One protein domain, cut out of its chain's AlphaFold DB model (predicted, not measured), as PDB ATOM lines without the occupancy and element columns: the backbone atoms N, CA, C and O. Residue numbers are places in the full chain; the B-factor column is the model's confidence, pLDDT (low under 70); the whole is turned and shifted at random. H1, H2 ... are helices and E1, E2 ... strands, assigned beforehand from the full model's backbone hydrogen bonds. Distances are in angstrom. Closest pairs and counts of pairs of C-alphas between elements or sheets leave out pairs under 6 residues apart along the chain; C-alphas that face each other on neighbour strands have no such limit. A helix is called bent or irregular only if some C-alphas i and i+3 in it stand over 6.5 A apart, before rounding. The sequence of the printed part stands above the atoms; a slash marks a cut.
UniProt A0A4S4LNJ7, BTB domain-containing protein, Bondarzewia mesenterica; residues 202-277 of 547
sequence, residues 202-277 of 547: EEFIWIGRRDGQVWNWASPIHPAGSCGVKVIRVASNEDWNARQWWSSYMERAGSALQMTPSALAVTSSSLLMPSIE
ATOM      1  N   GLU A 202      35.590   6.778  12.554       90.56
ATOM      2  CA  GLU A 202      36.879   6.747  11.860       90.56
ATOM      3  C   GLU A 202      37.390   5.300  11.743       90.56
ATOM      4  O   GLU A 202      37.887   4.892  10.690       90.56
ATOM      5  N   GLU A 203      37.170   4.497  12.787       91.06
ATOM      6  CA  GLU A 203      37.516   3.083  12.876       91.06
ATOM      7  C   GLU A 203      36.258   2.204  12.844       91.06
ATOM      8  O   GLU A 203      35.412   2.233  13.740       91.06
ATOM      9  N   PHE A 204      36.142   1.360  11.816       93.38
ATOM     10  CA  PHE A 204      34.922   0.586  11.554       93.38
ATOM     11  C   PHE A 204      35.031  -0.897  11.920       93.38
ATOM     12  O   PHE A 204      34.176  -1.697  11.539       93.38
ATOM     13  N   ILE A 205      36.041  -1.282  12.707       91.62
ATOM     14  CA  ILE A 205      36.277  -2.672  13.137       91.62
ATOM     15  C   ILE A 205      35.146  -3.258  13.997       91.62
ATOM     16  O   ILE A 205      35.049  -4.472  14.148       91.62
ATOM     17  N   TRP A 206      34.271  -2.409  14.538       90.69
ATOM     18  CA  TRP A 206      33.072  -2.806  15.278       90.69
ATOM     19  C   TRP A 206      31.910  -3.226  14.358       90.69
ATOM     20  O   TRP A 206      30.917  -3.791  14.821       90.69
ATOM     21  N   ILE A 207      32.010  -2.963  13.050       90.25
ATOM     22  CA  ILE A 207      30.966  -3.274  12.074       90.25
ATOM     23  C   ILE A 207      31.125  -4.713  11.584       90.25
ATOM     24  O   ILE A 207      32.035  -5.031  10.826       90.25
ATOM     25  N   GLY A 208      30.190  -5.579  11.972       88.31
ATOM     26  CA  GLY A 208      30.063  -6.937  11.441       88.31
ATOM     27  C   GLY A 208      29.029  -7.064  10.319       88.31
ATOM     28  O   GLY A 208      28.267  -6.141  10.016       88.31
ATOM     29  N   ARG A 209      28.958  -8.257   9.722       86.38
ATOM     30  CA  ARG A 209      27.873  -8.652   8.810       86.38
ATOM     31  C   ARG A 209      26.542  -8.739   9.556       86.38
ATOM     32  O   ARG A 209      26.497  -9.127  10.719       86.38
ATOM     33  N   ARG A 210      25.447  -8.433   8.864       77.69
ATOM     34  CA  ARG A 210      24.081  -8.589   9.376       77.69
ATOM     35  C   ARG A 210      23.467  -9.844   8.775       77.69
ATOM     36  O   ARG A 210      23.310  -9.911   7.560       77.69
ATOM     37  N   ASP A 211      23.145 -10.830   9.610       81.19
ATOM     38  CA  ASP A 211      22.592 -12.122   9.173       81.19
ATOM     39  C   ASP A 211      23.478 -12.803   8.102       81.19
ATOM     40  O   ASP A 211      23.003 -13.340   7.104       81.19
ATOM     41  N   GLY A 212      24.803 -12.693   8.263       83.25
ATOM     42  CA  GLY A 212      25.801 -13.186   7.301       83.25
ATOM     43  C   GLY A 212      25.992 -12.316   6.047       83.25
ATOM     44  O   GLY A 212      26.901 -12.574   5.255       83.25
ATOM     45  N   GLN A 213      25.203 -11.253   5.864       82.50
ATOM     46  CA  GLN A 213      25.262 -10.387   4.684       82.50
ATOM     47  C   GLN A 213      25.951  -9.039   4.941       82.50
ATOM     48  O   GLN A 213      25.962  -8.508   6.053       82.50
ATOM     49  N   VAL A 214      26.530  -8.476   3.875       81.06
ATOM     50  CA  VAL A 214      27.083  -7.113   3.872       81.06
ATOM     51  C   VAL A 214      25.935  -6.113   3.965       81.06
ATOM     52  O   VAL A 214      24.866  -6.311   3.384       81.06
ATOM     53  N   TRP A 215      26.145  -5.024   4.697       81.69
ATOM     54  CA  TRP A 215      25.132  -3.985   4.809       81.69
ATOM     55  C   TRP A 215      24.889  -3.297   3.463       81.69
ATOM     56  O   TRP A 215      25.819  -3.013   2.719       81.69
ATOM     57  N   ASN A 216      23.637  -2.922   3.188       79.00
ATOM     58  CA  ASN A 216      23.244  -2.286   1.920       79.00
ATOM     59  C   ASN A 216      23.998  -0.975   1.612       79.00
ATOM     60  O   ASN A 216      24.005  -0.518   0.466       79.00
ATOM     61  N   TRP A 217      24.604  -0.353   2.627       83.44
ATOM     62  CA  TRP A 217      25.421   0.850   2.499       83.44
ATOM     63  C   TRP A 217      26.843   0.593   1.986       83.44
ATOM     64  O   TRP A 217      27.538   1.555   1.665       83.44
ATOM     65  N   ALA A 218      27.242  -0.670   1.836       84.62
ATOM     66  CA  ALA A 218      28.527  -1.087   1.291       84.62
ATOM     67  C   ALA A 218      28.395  -2.191   0.227       84.62
ATOM     68  O   ALA A 218      27.313  -2.723  -0.032       84.62
ATOM     69  N   SER A 219      29.521  -2.511  -0.411       79.69
ATOM     70  CA  SER A 219      29.709  -3.665  -1.295       79.69
ATOM     71  C   SER A 219      31.069  -4.323  -1.017       79.69
ATOM     72  O   SER A 219      32.048  -3.605  -0.819       79.69
ATOM     73  N   PRO A 220      31.185  -5.661  -1.043       68.25
ATOM     74  CA  PRO A 220      32.484  -6.329  -0.965       68.25
ATOM     75  C   PRO A 220      33.263  -6.262  -2.293       68.25
ATOM     76  O   PRO A 220      34.467  -6.472  -2.313       68.25
ATOM     77  N   ILE A 221      32.591  -5.956  -3.411       67.88
ATOM     78  CA  ILE A 221      33.192  -5.896  -4.752       67.88
ATOM     79  C   ILE A 221      33.236  -4.438  -5.209       67.88
ATOM     80  O   ILE A 221      32.222  -3.740  -5.104       67.88
ATOM     81  N   HIS A 222      34.385  -3.997  -5.730       59.41
ATOM     82  CA  HIS A 222      34.568  -2.670  -6.317       59.41
ATOM     83  C   HIS A 222      33.803  -2.601  -7.654       59.41
ATOM     84  O   HIS A 222      34.191  -3.281  -8.607       59.41
ATOM     85  N   PRO A 223      32.710  -1.826  -7.780       55.34
ATOM     86  CA  PRO A 223      32.027  -1.693  -9.060       55.34
ATOM     87  C   PRO A 223      32.913  -0.850  -9.979       55.34
ATOM     88  O   PRO A 223      33.190   0.318  -9.673       55.34
ATOM     89  N   ALA A 224      33.377  -1.433 -11.085       49.22
ATOM     90  CA  ALA A 224      34.105  -0.702 -12.117       49.22
ATOM     91  C   ALA A 224      33.279   0.525 -12.553       49.22
ATOM     92  O   ALA A 224      32.122   0.392 -12.946       49.22
ATOM     93  N   GLY A 225      33.855   1.726 -12.425       53.09
ATOM     94  CA  GLY A 225      33.220   2.985 -12.842       53.09
ATOM     95  C   GLY A 225      32.356   3.709 -11.799       53.09
ATOM     96  O   GLY A 225      31.691   4.681 -12.150       53.09
ATOM     97  N   SER A 226      32.349   3.296 -10.525       55.72
ATOM     98  CA  SER A 226      31.634   4.043  -9.473       55.72
ATOM     99  C   SER A 226      32.500   5.149  -8.848       55.72
ATOM    100  O   SER A 226      33.425   4.894  -8.083       55.72
ATOM    101  N   CYS A 227      32.194   6.405  -9.177       51.16
ATOM    102  CA  CYS A 227      32.763   7.585  -8.523       51.16
ATOM    103  C   CYS A 227      32.181   7.733  -7.098       51.16
ATOM    104  O   CYS A 227      30.967   7.615  -6.925       51.16
ATOM    105  N   GLY A 228      33.023   8.007  -6.090       59.34
ATOM    106  CA  GLY A 228      32.586   8.344  -4.720       59.34
ATOM    107  C   GLY A 228      32.514   7.187  -3.710       59.34
ATOM    108  O   GLY A 228      31.788   7.279  -2.722       59.34
ATOM    109  N   VAL A 229      33.227   6.088  -3.948       68.94
ATOM    110  CA  VAL A 229      33.305   4.945  -3.027       68.94
ATOM    111  C   VAL A 229      34.527   5.084  -2.114       68.94
ATOM    112  O   VAL A 229      35.627   5.325  -2.604       68.94
ATOM    113  N   LYS A 230      34.345   4.921  -0.797       81.88
ATOM    114  CA  LYS A 230      35.432   4.925   0.199       81.88
ATOM    115  C   LYS A 230      35.681   3.498   0.680       81.88
ATOM    116  O   LYS A 230      34.759   2.862   1.189       81.88
ATOM    117  N   VAL A 231      36.904   2.994   0.530       87.94
ATOM    118  CA  VAL A 231      37.290   1.699   1.109       87.94
ATOM    119  C   VAL A 231      37.440   1.869   2.619       87.94
ATOM    120  O   VAL A 231      38.110   2.796   3.074       87.94
ATOM    121  N   ILE A 232      36.790   1.001   3.389       90.62
ATOM    122  CA  ILE A 232      36.865   0.968   4.850       90.62
ATOM    123  C   ILE A 232      37.199  -0.441   5.333       90.62
ATOM    124  O   ILE A 232      36.741  -1.426   4.753       90.62
ATOM    125  N   ARG A 233      37.947  -0.524   6.432       92.31
ATOM    126  CA  ARG A 233      38.254  -1.779   7.121       92.31
ATOM    127  C   ARG A 233      37.199  -2.049   8.192       92.31
ATOM    128  O   ARG A 233      36.992  -1.200   9.057       92.31
ATOM    129  N   VAL A 234      36.547  -3.209   8.140       91.62
ATOM    130  CA  VAL A 234      35.493  -3.603   9.092       91.62
ATOM    131  C   VAL A 234      35.915  -4.795   9.966       91.62
ATOM    132  O   VAL A 234      37.084  -5.195   9.955       91.62
ATOM    133  N   ALA A 235      34.991  -5.352  10.760       89.69
ATOM    134  CA  ALA A 235      35.255  -6.533  11.582       89.69
ATOM    135  C   ALA A 235      35.811  -7.703  10.748       89.69
ATOM    136  O   ALA A 235      35.592  -7.792   9.538       89.69
ATOM    137  N   SER A 236      36.546  -8.609  11.397       88.00
ATOM    138  CA  SER A 236      37.244  -9.729  10.736       88.00
ATOM    139  C   SER A 236      38.282  -9.299   9.692       88.00
ATOM    140  O   SER A 236      38.711 -10.111   8.875       88.00
ATOM    141  N   ASN A 237      38.715  -8.035   9.742       88.62
ATOM    142  CA  ASN A 237      39.716  -7.460   8.854       88.62
ATOM    143  C   ASN A 237      39.282  -7.428   7.367       88.62
ATOM    144  O   ASN A 237      40.135  -7.420   6.482       88.62
ATOM    145  N   GLU A 238      37.969  -7.418   7.094       89.56
ATOM    146  CA  GLU A 238      37.416  -7.327   5.735       89.56
ATOM    147  C   GLU A 238      37.458  -5.884   5.199       89.56
ATOM    148  O   GLU A 238      37.191  -4.934   5.936       89.56
ATOM    149  N   ASP A 239      37.719  -5.718   3.898       90.31
ATOM    150  CA  ASP A 239      37.631  -4.424   3.210       90.31
ATOM    151  C   ASP A 239      36.286  -4.270   2.500       90.31
ATOM    152  O   ASP A 239      35.908  -5.073   1.642       90.31
ATOM    153  N   TRP A 240      35.547  -3.222   2.860       89.31
ATOM    154  CA  TRP A 240      34.241  -2.907   2.292       89.31
ATOM    155  C   TRP A 240      34.268  -1.572   1.555       89.31
ATOM    156  O   TRP A 240      34.877  -0.597   1.983       89.31
ATOM    157  N   ASN A 241      33.535  -1.513   0.450       87.19
ATOM    158  CA  ASN A 241      33.370  -0.322  -0.369       87.19
ATOM    159  C   ASN A 241      32.146   0.462   0.111       87.19
ATOM    160  O   ASN A 241      31.018   0.158  -0.290       87.19
ATOM    161  N   ALA A 242      32.352   1.442   0.992       87.00
ATOM    162  CA  ALA A 242      31.290   2.273   1.542       87.00
ATOM    163  C   ALA A 242      30.773   3.289   0.515       87.00
ATOM    164  O   ALA A 242      31.534   3.927  -0.218       87.00
ATOM    165  N   ARG A 243      29.447   3.453   0.466       82.69
ATOM    166  CA  ARG A 243      28.782   4.426  -0.410       82.69
ATOM    167  C   ARG A 243      28.968   5.850   0.115       82.69
ATOM    168  O   ARG A 243      28.857   6.081   1.316       82.69
ATOM    169  N   GLN A 244      29.092   6.815  -0.800       82.50
ATOM    170  CA  GLN A 244      29.299   8.233  -0.479       82.50
ATOM    171  C   GLN A 244      28.334   8.785   0.577       82.50
ATOM    172  O   GLN A 244      28.764   9.413   1.536       82.50
ATOM    173  N   TRP A 245      27.028   8.523   0.443       82.12
ATOM    174  CA  TRP A 245      26.032   9.038   1.389       82.12
ATOM    175  C   TRP A 245      26.263   8.534   2.821       82.12
ATOM    176  O   TRP A 245      25.931   9.237   3.775       82.12
ATOM    177  N   TRP A 246      26.819   7.329   2.978       88.31
ATOM    178  CA  TRP A 246      27.144   6.749   4.277       88.31
ATOM    179  C   TRP A 246      28.444   7.340   4.817       88.31
ATOM    180  O   TRP A 246      28.498   7.707   5.983       88.31
ATOM    181  N   SER A 247      29.458   7.517   3.967       87.50
ATOM    182  CA  SER A 247      30.717   8.157   4.370       87.50
ATOM    183  C   SER A 247      30.483   9.592   4.841       87.50
ATOM    184  O   SER A 247      30.915   9.952   5.929       87.50
ATOM    185  N   SER A 248      29.680  10.367   4.104       88.69
ATOM    186  CA  SER A 248      29.280  11.714   4.523       88.69
ATOM    187  C   SER A 248      28.406  11.714   5.781       88.69
ATOM    188  O   SER A 248      28.410  12.693   6.520       88.69
ATOM    189  N   TYR A 249      27.628  10.652   6.033       91.31
ATOM    190  CA  TYR A 249      26.931  10.494   7.314       91.31
ATOM    191  C   TYR A 249      27.931  10.294   8.453       91.31
ATOM    192  O   TYR A 249      27.818  10.994   9.451       91.31
ATOM    193  N   MET A 250      28.901   9.388   8.298       93.12
ATOM    194  CA  MET A 250      29.894   9.102   9.336       93.12
ATOM    195  C   MET A 250      30.748  10.326   9.667       93.12
ATOM    196  O   MET A 250      30.964  10.601  10.838       93.12
ATOM    197  N   GLU A 251      31.132  11.123   8.668       92.19
ATOM    198  CA  GLU A 251      31.838  12.394   8.890       92.19
ATOM    199  C   GLU A 251      31.003  13.375   9.729       92.19
ATOM    200  O   GLU A 251      31.482  13.893  10.736       92.19
ATOM    201  N   ARG A 252      29.720  13.574   9.387       93.38
ATOM    202  CA  ARG A 252      28.823  14.428  10.191       93.38
ATOM    203  C   ARG A 252      28.560  13.855  11.581       93.38
ATOM    204  O   ARG A 252      28.452  14.619  12.536       93.38
ATOM    205  N   ALA A 253      28.443  12.533  11.695       93.31
ATOM    206  CA  ALA A 253      28.284  11.840  12.966       93.31
ATOM    207  C   ALA A 253      29.504  12.069  13.866       93.31
ATOM    208  O   ALA A 253      29.316  12.370  15.040       93.31
ATOM    209  N   GLY A 254      30.720  12.013  13.316       94.75
ATOM    210  CA  GLY A 254      31.957  12.302  14.041       94.75
ATOM    211  C   GLY A 254      31.973  13.724  14.596       94.75
ATOM    212  O   GLY A 254      32.156  13.909  15.798       94.75
ATOM    213  N   SER A 255      31.664  14.723  13.759       94.12
ATOM    214  CA  SER A 255      31.561  16.122  14.207       94.12
ATOM    215  C   SER A 255      30.479  16.327  15.274       94.12
ATOM    216  O   SER A 255      30.682  17.077  16.226       94.12
ATOM    217  N   ALA A 256      29.332  15.656  15.152       92.12
ATOM    218  CA  ALA A 256      28.269  15.764  16.146       92.12
ATOM    219  C   ALA A 256      28.630  15.087  17.476       92.12
ATOM    220  O   ALA A 256      28.301  15.628  18.525       92.12
ATOM    221  N   LEU A 257      29.321  13.943  17.445       94.38
ATOM    222  CA  LEU A 257      29.785  13.231  18.643       94.38
ATOM    223  C   LEU A 257      30.892  13.980  19.383       94.38
ATOM    224  O   LEU A 257      30.979  13.872  20.603       94.38
ATOM    225  N   GLN A 258      31.691  14.771  18.664       93.44
ATOM    226  CA  GLN A 258      32.682  15.652  19.273       93.44
ATOM    227  C   GLN A 258      32.033  16.687  20.206       93.44
ATOM    228  O   GLN A 258      32.572  16.983  21.269       93.44
ATOM    229  N   MET A 259      30.870  17.216  19.815       91.25
ATOM    230  CA  MET A 259      30.112  18.189  20.608       91.25
ATOM    231  C   MET A 259      29.175  17.515  21.611       91.25
ATOM    232  O   MET A 259      29.052  17.964  22.747       91.25
ATOM    233  N   THR A 260      28.525  16.431  21.196       93.25
ATOM    234  CA  THR A 260      27.459  15.756  21.937       93.25
ATOM    235  C   THR A 260      27.659  14.239  21.837       93.25
ATOM    236  O   THR A 260      27.110  13.606  20.926       93.25
ATOM    237  N   PRO A 261      28.441  13.626  22.746       95.00
ATOM    238  CA  PRO A 261      28.822  12.211  22.712       95.00
ATOM    239  C   PRO A 261      27.672  11.278  23.112       95.00
ATOM    240  O   PRO A 261      27.709  10.568  24.118       95.00
ATOM    241  N   SER A 262      26.616  11.275  22.308       90.44
ATOM    242  CA  SER A 262      25.375  10.561  22.574       90.44
ATOM    243  C   SER A 262      24.820   9.922  21.311       90.44
ATOM    244  O   SER A 262      24.852  10.491  20.219       90.44
ATOM    245  N   ALA A 263      24.197   8.753  21.478       82.44
ATOM    246  CA  ALA A 263      23.451   8.092  20.413       82.44
ATOM    247  C   ALA A 263      22.344   8.993  19.831       82.44
ATOM    248  O   ALA A 263      22.040   8.906  18.640       82.44
ATOM    249  N   LEU A 264      21.767   9.890  20.642       79.69
ATOM    250  CA  LEU A 264      20.749  10.840  20.183       79.69
ATOM    251  C   LEU A 264      21.300  11.841  19.161       79.69
ATOM    252  O   LEU A 264      20.566  12.238  18.262       79.69
ATOM    253  N   ALA A 265      22.580  12.214  19.256       84.31
ATOM    254  CA  ALA A 265      23.195  13.151  18.319       84.31
ATOM    255  C   ALA A 265      23.250  12.549  16.906       84.31
ATOM    256  O   ALA A 265      22.781  13.159  15.946       84.31
ATOM    257  N   VAL A 266      23.724  11.303  16.792       85.94
ATOM    258  CA  VAL A 266      23.891  10.603  15.502       85.94
ATOM    259  C   VAL A 266      22.595  10.031  14.934       85.94
ATOM    260  O   VAL A 266      22.502   9.773  13.736       85.94
ATOM    261  N   THR A 267      21.572   9.863  15.772       77.62
ATOM    262  CA  THR A 267      20.230   9.438  15.344       77.62
ATOM    263  C   THR A 267      19.259  10.603  15.159       77.62
ATOM    264  O   THR A 267      18.101  10.379  14.804       77.62
ATOM    265  N   SER A 268      19.713  11.843  15.365       72.19
ATOM    266  CA  SER A 268      18.885  13.027  15.160       72.19
ATOM    267  C   SER A 268      18.453  13.162  13.699       72.19
ATOM    268  O   SER A 268      19.193  12.863  12.755       72.19
ATOM    269  N   SER A 269      17.225  13.644  13.513       65.81
ATOM    270  CA  SER A 269      16.646  13.866  12.191       65.81
ATOM    271  C   SER A 269      17.511  14.826  11.361       65.81
ATOM    272  O   SER A 269      17.797  14.538  10.201       65.81
ATOM    273  N   SER A 270      18.003  15.915  11.958       72.56
ATOM    274  CA  SER A 270      18.872  16.898  11.291       72.56
ATOM    275  C   SER A 270      20.167  16.280  10.748       72.56
ATOM    276  O   SER A 270      20.586  16.611   9.637       72.56
ATOM    277  N   LEU A 271      20.765  15.327  11.468       81.19
ATOM    278  CA  LEU A 271      22.007  14.671  11.055       81.19
ATOM    279  C   LEU A 271      21.786  13.593   9.982       81.19
ATOM    280  O   LEU A 271      22.561  13.489   9.017       81.19
ATOM    281  N   LEU A 272      20.720  12.799  10.133       75.88
ATOM    282  CA  LEU A 272      20.394  11.682   9.242       75.88
ATOM    283  C   LEU A 272      19.851  12.140   7.883       75.88
ATOM    284  O   LEU A 272      20.203  11.562   6.849       75.88
ATOM    285  N   MET A 273      18.999  13.167   7.872       71.50
ATOM    286  CA  MET A 273      18.213  13.556   6.695       71.50
ATOM    287  C   MET A 273      19.040  13.826   5.427       71.50
ATOM    288  O   MET A 273      18.681  13.262   4.388       71.50
ATOM    289  N   PRO A 274      20.172  14.557   5.460       80.00
ATOM    290  CA  PRO A 274      20.970  14.802   4.254       80.00
ATOM    291  C   PRO A 274      21.473  13.514   3.581       80.00
ATOM    292  O   PRO A 274      21.481  13.389   2.352       80.00
ATOM    293  N   SER A 275      21.852  12.508   4.376       79.25
ATOM    294  CA  SER A 275      22.319  11.221   3.845       79.25
ATOM    295  C   SER A 275      21.184  10.363   3.315       79.25
ATOM    296  O   SER A 275      21.357   9.675   2.311       79.25
ATOM    297  N   ILE A 276      20.011  10.441   3.937       69.75
ATOM    298  CA  ILE A 276      18.817   9.753   3.453       69.75
ATOM    299  C   ILE A 276      18.358  10.335   2.106       69.75
ATOM    300  O   ILE A 276      18.023   9.581   1.188       69.75
ATOM    301  N   GLU A 277      18.368  11.661   1.957       69.00
ATOM    302  CA  GLU A 277      18.033  12.325   0.692       69.00
ATOM    303  C   GLU A 277      19.033  11.948  -0.413       69.00
ATOM    304  O   GLU A 277      18.626  11.561  -1.512       69.00
TER     305      GLU A 277
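What this domain is: This is residues 202 to 277 of the 547 residues of the protein "BTB domain-containing protein" of Bondarzewia mesenterica (UniProt A0A4S4LNJ7). Picture a small two-strand hairpin, E1 and E2, at one end of the domain, with the long helix H1 running away from it and the short helices H2 and H3 folding back alongside H1. A long stretch with no named element, residues 202 to 229, loops about the hairpin end, and its residues 218 to 219 pair antiparallel with residues 241 to 242 of E2. The printed part has 76 residues with two named strands and then three named helices, in the order E1, E2, H1, H2, H3; the sheet is E1 - E2, antiparallel, and the class is mixed, helices and strands, with under half of the residues in named elements. The whole is compact, with a radius of gyration of the C-alphas of 13.1 A and spans of 35 by 27 by 21 A.

Where its parts are: Find C-alpha 230 at (35.432, 4.925, 0.199), where E1 begins; it covers residues 230 to 233 and is 10.0 A long. E2 is residues 239 to 242, 9.4 A. Look next at C-alpha 244 at (29.299, 8.233, -0.479): from there H1, residues 244 to 259, runs 23.3 A. H2 is residues 263 to 266, 5.5 A, and H3 is residues 269 to 277, 11.7 A, ending at C-alpha 277 at (18.033, 12.325, 0.692). H3 is irregular, but only just: C-alphas 271 and 274 are 6.9 A apart.

How they stand to each other: Start at the hairpin of E1 and E2, whose directions stand at 143 degrees. Check N 232 and O 240, 2.9 A apart, and N 242 and O 230, 2.8 A apart, both within hydrogen-bond range. The closest C-alphas of E1 and H1 are those of Lys 230 and Gln 244, 7.0 A apart. Further out, H3 touches H1 at a shallow tilt of 12 degrees, opposite ways; their closest C-alphas, of Trp 245 and Ser 275, are 5.0 A apart. H2 touches H1 at residues 253 to 257 alone, closest at the C-alphas of Ala 253 and Val 266, 5.2 A. H2 and H3 are close but not clearly touching, with the C-alphas of Val 266 and Leu 272 closest at 7.3 A. Both strands are apart from H2 and H3. O i to N i+4 pairs are within hydrogen-bond range in 11 of 12 cases in H1 and 3 of 5 in H3; H2 is too short for such a pair.

The domain as a whole: Look for the two C-alphas farthest apart at Ala 224 and Thr 260, 38.4 A. The printed part has no cut, and the links E1 to E2, E2 to H1, H1 to H2 and H2 to H3 are tight. The mean pLDDT of the printed part is 82.1; the model's confidence is under 70 at residues 220 to 229, 269 and 276 to 277.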